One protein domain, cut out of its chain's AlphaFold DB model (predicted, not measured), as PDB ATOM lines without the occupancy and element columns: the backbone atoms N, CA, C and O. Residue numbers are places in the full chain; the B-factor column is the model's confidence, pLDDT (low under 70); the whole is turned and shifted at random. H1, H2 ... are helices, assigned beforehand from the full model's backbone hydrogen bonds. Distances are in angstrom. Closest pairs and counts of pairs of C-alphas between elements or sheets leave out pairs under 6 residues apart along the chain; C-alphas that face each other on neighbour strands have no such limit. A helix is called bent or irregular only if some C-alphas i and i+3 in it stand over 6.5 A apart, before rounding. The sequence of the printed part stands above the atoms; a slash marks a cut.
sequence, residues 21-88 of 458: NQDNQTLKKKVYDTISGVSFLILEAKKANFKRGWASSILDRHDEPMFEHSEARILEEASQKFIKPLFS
ATOM      1  N   ASN A  21     159.071 247.661 387.215       62.94
ATOM      2  CA  ASN A  21     158.592 248.337 388.424       62.94
ATOM      3  C   ASN A  21     158.253 247.375 389.581       62.94
ATOM      4  O   ASN A  21     157.800 247.815 390.640       62.94
ATOM      5  N   GLN A  22     158.442 246.062 389.405       60.88
ATOM      6  CA  GLN A  22     158.169 245.067 390.442       60.88
ATOM      7  C   GLN A  22     159.349 244.936 391.415       60.88
ATOM      8  O   GLN A  22     160.508 244.930 391.005       60.88
ATOM      9  N   ASP A  23     159.051 244.794 392.712       60.97
ATOM     10  CA  ASP A  23     160.060 244.646 393.768       60.97
ATOM     11  C   ASP A  23     161.086 243.548 393.421       60.97
ATOM     12  O   ASP A  23     160.735 242.425 393.043       60.97
ATOM     13  N   ASN A  24     162.368 243.878 393.567       58.44
ATOM     14  CA  ASN A  24     163.518 243.084 393.138       58.44
ATOM     15  C   ASN A  24     163.543 241.696 393.821       58.44
ATOM     16  O   ASN A  24     164.024 240.715 393.253       58.44
ATOM     17  N   GLN A  25     162.965 241.579 395.022       53.75
ATOM     18  CA  GLN A  25     162.743 240.301 395.718       53.75
ATOM     19  C   GLN A  25     161.698 239.419 395.012       53.75
ATOM     20  O   GLN A  25     161.891 238.212 394.849       53.75
ATOM     21  N   THR A  26     160.617 240.026 394.524       60.03
ATOM     22  CA  THR A  26     159.538 239.336 393.803       60.03
ATOM     23  C   THR A  26     160.000 238.895 392.415       60.03
ATOM     24  O   THR A  26     159.674 237.790 391.982       60.03
ATOM     25  N   LEU A  27     160.815 239.715 391.741       56.91
ATOM     26  CA  LEU A  27     161.428 239.367 390.459       56.91
ATOM     27  C   LEU A  27     162.388 238.175 390.604       56.91
ATOM     28  O   LEU A  27     162.288 237.211 389.849       56.91
ATOM     29  N   LYS A  28     163.264 238.190 391.620       51.88
ATOM     30  CA  LYS A  28     164.173 237.070 391.922       51.88
ATOM     31  C   LYS A  28     163.417 235.776 392.198       51.88
ATOM     32  O   LYS A  28     163.789 234.741 391.653       51.88
ATOM     33  N   LYS A  29     162.342 235.842 392.989       61.28
ATOM     34  CA  LYS A  29     161.486 234.685 393.269       61.28
ATOM     35  C   LYS A  29     160.841 234.144 391.992       61.28
ATOM     36  O   LYS A  29     160.964 232.960 391.718       61.28
ATOM     37  N   LYS A  30     160.254 235.008 391.155       62.53
ATOM     38  CA  LYS A  30     159.658 234.599 389.872       62.53
ATOM     39  C   LYS A  30     160.676 233.979 388.919       62.53
ATOM     40  O   LYS A  30     160.368 232.977 388.283       62.53
ATOM     41  N   VAL A  31     161.881 234.541 388.820       55.75
ATOM     42  CA  VAL A  31     162.961 233.981 387.993       55.75
ATOM     43  C   VAL A  31     163.383 232.612 388.521       55.75
ATOM     44  O   VAL A  31     163.508 231.676 387.737       55.75
ATOM     45  N   TYR A  32     163.547 232.472 389.837       52.81
ATOM     46  CA  TYR A  32     163.894 231.200 390.465       52.81
ATOM     47  C   TYR A  32     162.807 230.139 390.250       52.81
ATOM     48  O   TYR A  32     163.114 229.035 389.807       52.81
ATOM     49  N   ASP A  33     161.541 230.493 390.469       60.47
ATOM     50  CA  ASP A  33     160.388 229.614 390.260       60.47
ATOM     51  C   ASP A  33     160.254 229.217 388.778       60.47
ATOM     52  O   ASP A  33     159.980 228.060 388.464       60.47
ATOM     53  N   THR A  34     160.544 230.137 387.849       63.72
ATOM     54  CA  THR A  34     160.540 229.863 386.400       63.72
ATOM     55  C   THR A  34     161.675 228.918 386.005       63.72
ATOM     56  O   THR A  34     161.446 227.949 385.285       63.72
ATOM     57  N   ILE A  35     162.897 229.153 386.493       51.62
ATOM     58  CA  ILE A  35     164.046 228.271 386.233       51.62
ATOM     59  C   ILE A  35     163.801 226.887 386.843       51.62
ATOM     60  O   ILE A  35     164.104 225.877 386.205       51.62
ATOM     61  N   SER A  36     163.219 226.825 388.042       59.06
ATOM     62  CA  SER A  36     162.835 225.577 388.703       59.06
ATOM     63  C   SER A  36     161.778 224.817 387.895       59.06
ATOM     64  O   SER A  36     161.970 223.635 387.610       59.06
ATOM     65  N   GLY A  37     160.730 225.504 387.426       67.81
ATOM     66  CA  GLY A  37     159.688 224.927 386.576       67.81
ATOM     67  C   GLY A  37     160.228 224.404 385.243       67.81
ATOM     68  O   GLY A  37     159.963 223.263 384.873       67.81
ATOM     69  N   VAL A  38     161.065 225.181 384.549       67.00
ATOM     70  CA  VAL A  38     161.714 224.743 383.300       67.00
ATOM     71  C   VAL A  38     162.629 223.540 383.546       67.00
ATOM     72  O   VAL A  38     162.614 222.583 382.773       67.00
ATOM     73  N   SER A  39     163.390 223.545 384.642       63.12
ATOM     74  CA  SER A  39     164.268 222.428 385.013       63.12
ATOM     75  C   SER A  39     163.472 221.157 385.314       63.12
ATOM     76  O   SER A  39     163.850 220.079 384.857       63.12
ATOM     77  N   PHE A  40     162.350 221.278 386.027       74.88
ATOM     78  CA  PHE A  40     161.434 220.171 386.297       74.88
ATOM     79  C   PHE A  40     160.898 219.553 384.997       74.88
ATOM     80  O   PHE A  40     161.000 218.342 384.807       74.88
ATOM     81  N   LEU A  41     160.433 220.380 384.054       76.50
ATOM     82  CA  LEU A  41     159.929 219.903 382.762       76.50
ATOM     83  C   LEU A  41     161.014 219.217 381.924       76.50
ATOM     84  O   LEU A  41     160.757 218.179 381.318       76.50
ATOM     85  N   ILE A  42     162.243 219.741 381.923       72.50
ATOM     86  CA  ILE A  42     163.383 219.108 381.239       72.50
ATOM     87  C   ILE A  42     163.704 217.734 381.845       72.50
ATOM     88  O   ILE A  42     164.020 216.790 381.111       72.50
ATOM     89  N   LEU A  43     163.634 217.602 383.173       75.44
ATOM     90  CA  LEU A  43     163.902 216.346 383.873       75.44
ATOM     91  C   LEU A  43     162.828 215.290 383.593       75.44
ATOM     92  O   LEU A  43     163.182 214.150 383.284       75.44
ATOM     93  N   GLU A  44     161.546 215.657 383.631       77.88
ATOM     94  CA  GLU A  44     160.448 214.741 383.294       77.88
ATOM     95  C   GLU A  44     160.477 214.344 381.807       77.88
ATOM     96  O   GLU A  44     160.359 213.158 381.482       77.88
ATOM     97  N   ALA A  45     160.796 215.280 380.901       77.88
ATOM     98  CA  ALA A  45     161.009 214.979 379.484       77.88
ATOM     99  C   ALA A  45     162.118 213.938 379.278       77.88
ATOM    100  O   ALA A  45     161.967 212.986 378.506       77.88
ATOM    101  N   LYS A  46     163.239 214.098 379.992       79.69
ATOM    102  CA  LYS A  46     164.374 213.173 379.939       79.69
ATOM    103  C   LYS A  46     164.020 211.807 380.528       79.69
ATOM    104  O   LYS A  46     164.352 210.792 379.919       79.69
ATOM    105  N   LYS A  47     163.335 211.763 381.672       81.12
ATOM    106  CA  LYS A  47     162.883 210.523 382.333       81.12
ATOM    107  C   LYS A  47     161.961 209.705 381.425       81.12
ATOM    108  O   LYS A  47     162.101 208.487 381.342       81.12
ATOM    109  N   ALA A  48     161.098 210.379 380.668       80.50
ATOM    110  CA  ALA A  48     160.238 209.764 379.662       80.50
ATOM    111  C   ALA A  48     160.922 209.524 378.296       80.50
ATOM    112  O   ALA A  48     160.270 209.105 377.336       80.50
ATOM    113  N   ASN A  49     162.235 209.768 378.180       80.88
ATOM    114  CA  ASN A  49     163.017 209.663 376.941       80.88
ATOM    115  C   ASN A  49     162.438 210.470 375.760       80.88
ATOM    116  O   ASN A  49     162.557 210.063 374.601       80.88
ATOM    117  N   PHE A  50     161.801 211.610 376.036       83.00
ATOM    118  CA  PHE A  50     161.171 212.485 375.040       83.00
ATOM    119  C   PHE A  50     160.124 211.775 374.151       83.00
ATOM    120  O   PHE A  50     159.883 212.192 373.010       83.00
ATOM    121  N   LYS A  51     159.522 210.677 374.638       82.38
ATOM    122  CA  LYS A  51     158.450 209.945 373.945       82.38
ATOM    123  C   LYS A  51     157.151 210.743 373.990       82.38
ATOM    124  O   LYS A  51     156.836 211.308 375.024       82.38
ATOM    125  N   ARG A  52     156.383 210.755 372.899       81.06
ATOM    126  CA  ARG A  52     155.084 211.450 372.864       81.06
ATOM    127  C   ARG A  52     154.152 210.958 373.982       81.06
ATOM    128  O   ARG A  52     154.104 209.753 374.226       81.06
ATOM    129  N   GLY A  53     153.428 211.878 374.611       81.25
ATOM    130  CA  GLY A  53     152.521 211.645 375.738       81.25
ATOM    131  C   GLY A  53     153.123 211.874 377.131       81.25
ATOM    132  O   GLY A  53     152.412 211.714 378.123       81.25
ATOM    133  N   TRP A  54     154.409 212.235 377.241       86.75
ATOM    134  CA  TRP A  54     155.045 212.468 378.542       86.75
ATOM    135  C   TRP A  54     154.513 213.719 379.239       86.75
ATOM    136  O   TRP A  54     154.282 213.684 380.445       86.75
ATOM    137  N   ALA A  55     154.260 214.798 378.498       83.19
ATOM    138  CA  ALA A  55     153.804 216.048 379.096       83.19
ATOM    139  C   ALA A  55     152.371 215.912 379.635       83.19
ATOM    140  O   ALA A  55     152.060 216.442 380.694       83.19
ATOM    141  N   SER A  56     151.530 215.112 378.972       82.56
ATOM    142  CA  SER A  56     150.177 214.783 379.447       82.56
ATOM    143  C   SER A  56     150.138 213.829 380.647       82.56
ATOM    144  O   SER A  56     149.082 213.661 381.244       82.56
ATOM    145  N   SER A  57     151.258 213.180 380.988       81.12
ATOM    146  CA  SER A  57     151.362 212.298 382.164       81.12
ATOM    147  C   SER A  57     151.838 213.010 383.433       81.12
ATOM    148  O   SER A  57     151.964 212.371 384.477       81.12
ATOM    149  N   ILE A  58     152.118 214.314 383.352       82.19
ATOM    150  CA  ILE A  58     152.520 215.113 384.507       82.19
ATOM    151  C   ILE A  58     151.263 215.536 385.251       82.19
ATOM    152  O   ILE A  58     150.400 216.199 384.678       82.19
ATOM    153  N   LEU A  59     151.192 215.158 386.522       81.62
ATOM    154  CA  LEU A  59     150.116 215.546 387.419       81.62
ATOM    155  C   LEU A  59     150.552 216.721 388.294       81.62
ATOM    156  O   LEU A  59     151.725 216.839 388.666       81.62
ATOM    157  N   ASP A  60     149.609 217.603 388.592       78.56
ATOM    158  CA  ASP A  60     149.780 218.693 389.535       78.56
ATOM    159  C   ASP A  60     149.664 218.188 390.992       78.56
ATOM    160  O   ASP A  60     149.634 216.990 391.273       78.56
ATOM    161  N   ARG A  61     149.631 219.106 391.965       76.31
ATOM    162  CA  ARG A  61     149.518 218.744 393.391       76.31
ATOM    163  C   ARG A  61     148.142 218.192 393.788       76.31
ATOM    164  O   ARG A  61     148.000 217.764 394.930       76.31
ATOM    165  N   HIS A  62     147.163 218.237 392.893       77.25
ATOM    166  CA  HIS A  62     145.791 217.780 393.092       77.25
ATOM    167  C   HIS A  62     145.475 216.532 392.246       77.25
ATOM    168  O   HIS A  62     144.307 216.183 392.106       77.25
ATOM    169  N   ASP A  63     146.504 215.851 391.721       78.25
ATOM    170  CA  ASP A  63     146.402 214.683 390.835       78.25
ATOM    171  C   ASP A  63     145.684 214.960 389.496       78.25
ATOM    172  O   ASP A  63     145.209 214.039 388.826       78.25
ATOM    173  N   GLU A  64     145.645 216.221 389.058       77.19
ATOM    174  CA  GLU A  64     145.088 216.627 387.766       77.19
ATOM    175  C   GLU A  64     146.198 216.819 386.719       77.19
ATOM    176  O   GLU A  64     147.323 217.182 387.067       77.19
ATOM    177  N   PRO A  65     145.936 216.580 385.419       77.75
ATOM    178  CA  PRO A  65     146.936 216.788 384.379       77.75
ATOM    179  C   PRO A  65     147.385 218.253 384.343       77.75
ATOM    180  O   PRO A  65     146.592 219.160 384.115       77.75
ATOM    181  N   MET A  66     148.688 218.468 384.520       80.50
ATOM    182  CA  MET A  66     149.307 219.794 384.597       80.50
ATOM    183  C   MET A  66     149.191 220.592 383.287       80.50
ATOM    184  O   MET A  66     149.316 221.814 383.301       80.50
ATOM    185  N   PHE A  67     148.972 219.907 382.162       84.31
ATOM    186  CA  PHE A  67     148.846 220.500 380.834       84.31
ATOM    187  C   PHE A  67     147.641 219.925 380.100       84.31
ATOM    188  O   PHE A  67     147.429 218.707 380.093       84.31
ATOM    189  N   GLU A  68     146.911 220.780 379.386       80.94
ATOM    190  CA  GLU A  68     145.911 220.309 378.431       80.94
ATOM    191  C   GLU A  68     146.580 219.557 377.267       80.94
ATOM    192  O   GLU A  68     147.750 219.767 376.941       80.94
ATOM    193  N   HIS A  69     145.845 218.680 376.576       76.56
ATOM    194  CA  HIS A  69     146.405 217.884 375.473       76.56
ATOM    195  C   HIS A  69     147.030 218.723 374.343       76.56
ATOM    196  O   HIS A  69     148.002 218.292 373.716       76.56
ATOM    197  N   SER A  70     146.491 219.912 374.074       72.19
ATOM    198  CA  SER A  70     147.031 220.874 373.106       72.19
ATOM    199  C   SER A  70     148.374 221.455 373.567       72.19
ATOM    200  O   SER A  70     149.326 221.500 372.787       72.19
ATOM    201  N   GLU A  71     148.478 221.835 374.839       76.25
ATOM    202  CA  GLU A  71     149.672 222.419 375.459       76.25
ATOM    203  C   GLU A  71     150.783 221.383 375.641       76.25
ATOM    204  O   GLU A  71     151.936 221.633 375.281       76.25
ATOM    205  N   ALA A  72     150.423 220.183 376.100       80.94
ATOM    206  CA  ALA A  72     151.319 219.040 376.213       80.94
ATOM    207  C   ALA A  72     151.977 218.721 374.863       80.94
ATOM    208  O   ALA A  72     153.183 218.491 374.792       80.94
ATOM    209  N   ARG A  73     151.211 218.786 373.766       77.88
ATOM    210  CA  ARG A  73     151.733 218.564 372.412       77.88
ATOM    211  C   ARG A  73     152.729 219.645 371.982       77.88
ATOM    212  O   ARG A  73     153.761 219.305 371.406       77.88
ATOM    213  N   ILE A  74     152.446 220.918 372.268       80.81
ATOM    214  CA  ILE A  74     153.357 222.037 371.965       80.81
ATOM    215  C   ILE A  74     154.657 221.887 372.763       80.81
ATOM    216  O   ILE A  74     155.748 222.028 372.208       80.81
ATOM    217  N   LEU A  75     154.551 221.547 374.050       77.88
ATOM    218  CA  LEU A  75     155.698 221.332 374.927       77.88
ATOM    219  C   LEU A  75     156.541 220.135 374.474       77.88
ATOM    220  O   LEU A  75     157.770 220.210 374.459       77.88
ATOM    221  N   GLU A  76     155.902 219.042 374.062       84.19
ATOM    222  CA  GLU A  76     156.564 217.862 373.510       84.19
ATOM    223  C   GLU A  76     157.299 218.163 372.206       84.19
ATOM    224  O   GLU A  76     158.439 217.730 372.031       84.19
ATOM    225  N   GLU A  77     156.683 218.931 371.309       78.75
ATOM    226  CA  GLU A  77     157.281 219.340 370.040       78.75
ATOM    227  C   GLU A  77     158.475 220.281 370.257       78.75
ATOM    228  O   GLU A  77     159.556 220.056 369.704       78.75
ATOM    229  N   ALA A  78     158.328 221.277 371.136       72.94
ATOM    230  CA  ALA A  78     159.417 222.163 371.537       72.94
ATOM    231  C   ALA A  78     160.558 221.382 372.209       72.94
ATOM    232  O   ALA A  78     161.734 221.587 371.897       72.94
ATOM    233  N   SER A  79     160.224 220.422 373.071       76.81
ATOM    234  CA  SER A  79     161.208 219.575 373.741       76.81
ATOM    235  C   SER A  79     161.941 218.675 372.752       76.81
ATOM    236  O   SER A  79     163.157 218.549 372.833       76.81
ATOM    237  N   GLN A  80     161.255 218.092 371.768       77.69
ATOM    238  CA  GLN A  80     161.902 217.288 370.730       77.69
ATOM    239  C   GLN A  80     162.805 218.120 369.814       77.69
ATOM    240  O   GLN A  80     163.863 217.635 369.413       77.69
ATOM    241  N   LYS A  81     162.411 219.356 369.497       76.62
ATOM    242  CA  LYS A  81     163.145 220.231 368.576       76.62
ATOM    243  C   LYS A  81     164.338 220.933 369.223       76.62
ATOM    244  O   LYS A  81     165.379 221.044 368.585       76.62
ATOM    245  N   PHE A  82     164.197 221.408 370.460       68.94
ATOM    246  CA  PHE A  82     165.188 222.280 371.101       68.94
ATOM    247  C   PHE A  82     165.915 221.623 372.274       68.94
ATOM    248  O   PHE A  82     167.092 221.893 372.480       68.94
ATOM    249  N   ILE A  83     165.246 220.743 373.022       70.50
ATOM    250  CA  ILE A  83     165.779 220.187 374.275       70.50
ATOM    251  C   ILE A  83     166.449 218.834 374.028       70.50
ATOM    252  O   ILE A  83     167.586 218.616 374.433       70.50
ATOM    253  N   LYS A  84     165.795 217.932 373.292       72.62
ATOM    254  CA  LYS A  84     166.309 216.603 372.956       72.62
ATOM    255  C   LYS A  84     167.690 216.659 372.288       72.62
ATOM    256  O   LYS A  84     168.528 215.860 372.703       72.62
ATOM    257  N   PRO A  85     168.012 217.577 371.350       76.50
ATOM    258  CA  PRO A  85     169.362 217.684 370.787       76.50
ATOM    259  C   PRO A  85     170.452 217.975 371.829       76.50
ATOM    260  O   PRO A  85     171.550 217.434 371.710       76.50
ATOM    261  N   LEU A  86     170.133 218.727 372.893       60.12
ATOM    262  CA  LEU A  86     171.050 218.990 374.017       60.12
ATOM    263  C   LEU A  86     171.423 217.704 374.771       60.12
ATOM    264  O   LEU A  86     172.482 217.631 375.384       60.12
ATOM    265  N   PHE A  87     170.572 216.677 374.689       68.81
ATOM    266  CA  PHE A  87     170.777 215.356 375.289       68.81
ATOM    267  C   PHE A  87     171.078 214.251 374.264       68.81
ATOM    268  O   PHE A  87     171.358 213.125 374.654       68.81
ATOM    269  N   SER A  88     171.004 214.540 372.961       57.22
ATOM    270  CA  SER A  88     171.243 213.564 371.882       57.22
ATOM    271  C   SER A  88     172.693 213.582 371.401       57.22
ATOM    272  O   SER A  88     173.173 212.588 370.871       57.22
TER     273      SER A  88
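What this domain is: This is residues 21 to 88 of the 458 residues of an uncharacterized protein of viral metagenome (UniProt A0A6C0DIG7). Residues 24 to 40 of the long helix H1 stick out as a free arm, and near its other end H1 packs crosswise on the kinked helix H2. A long loop, residues 48 to 68, joins the two. The 68 printed residues hold two named helices, H1 then H2, and no named strand: all helix. The whole is loose, with a radius of gyration of the C-alphas of 13.8 A and spans of 40 by 31 by 19 A.

Where its parts are: Find C-alpha 24 at (163.518, 243.084, 393.138); from there H1, residues 24 to 47, runs 34.3 A. H2, residues 69 to 88, runs 25.5 A to C-alpha 88 at (171.243, 213.564, 371.882). Look near residue 80 for its kink of 41 degrees; H2 is irregular, but only just: C-alphas 81 and 84 are 6.51 A apart.

How they stand to each other: H1, with residues 42 to 45 alone, touches residues 76 to 83 of H2; the closest C-alphas, of Ala 45 and Ser 79, are 7.4 A apart. Their lines stand about perpendicular, at 80 degrees. Every O i to N i+4 pair is within hydrogen-bond range in H1, 12 of 16 in H2.

The domain as a whole: The C-alphas farthest apart, of Asn 21 and Lys 51, are 41.0 A apart. The printed part has no cut. Residues 21 to 39, 82 and 86 to 88 have pLDDT under 70.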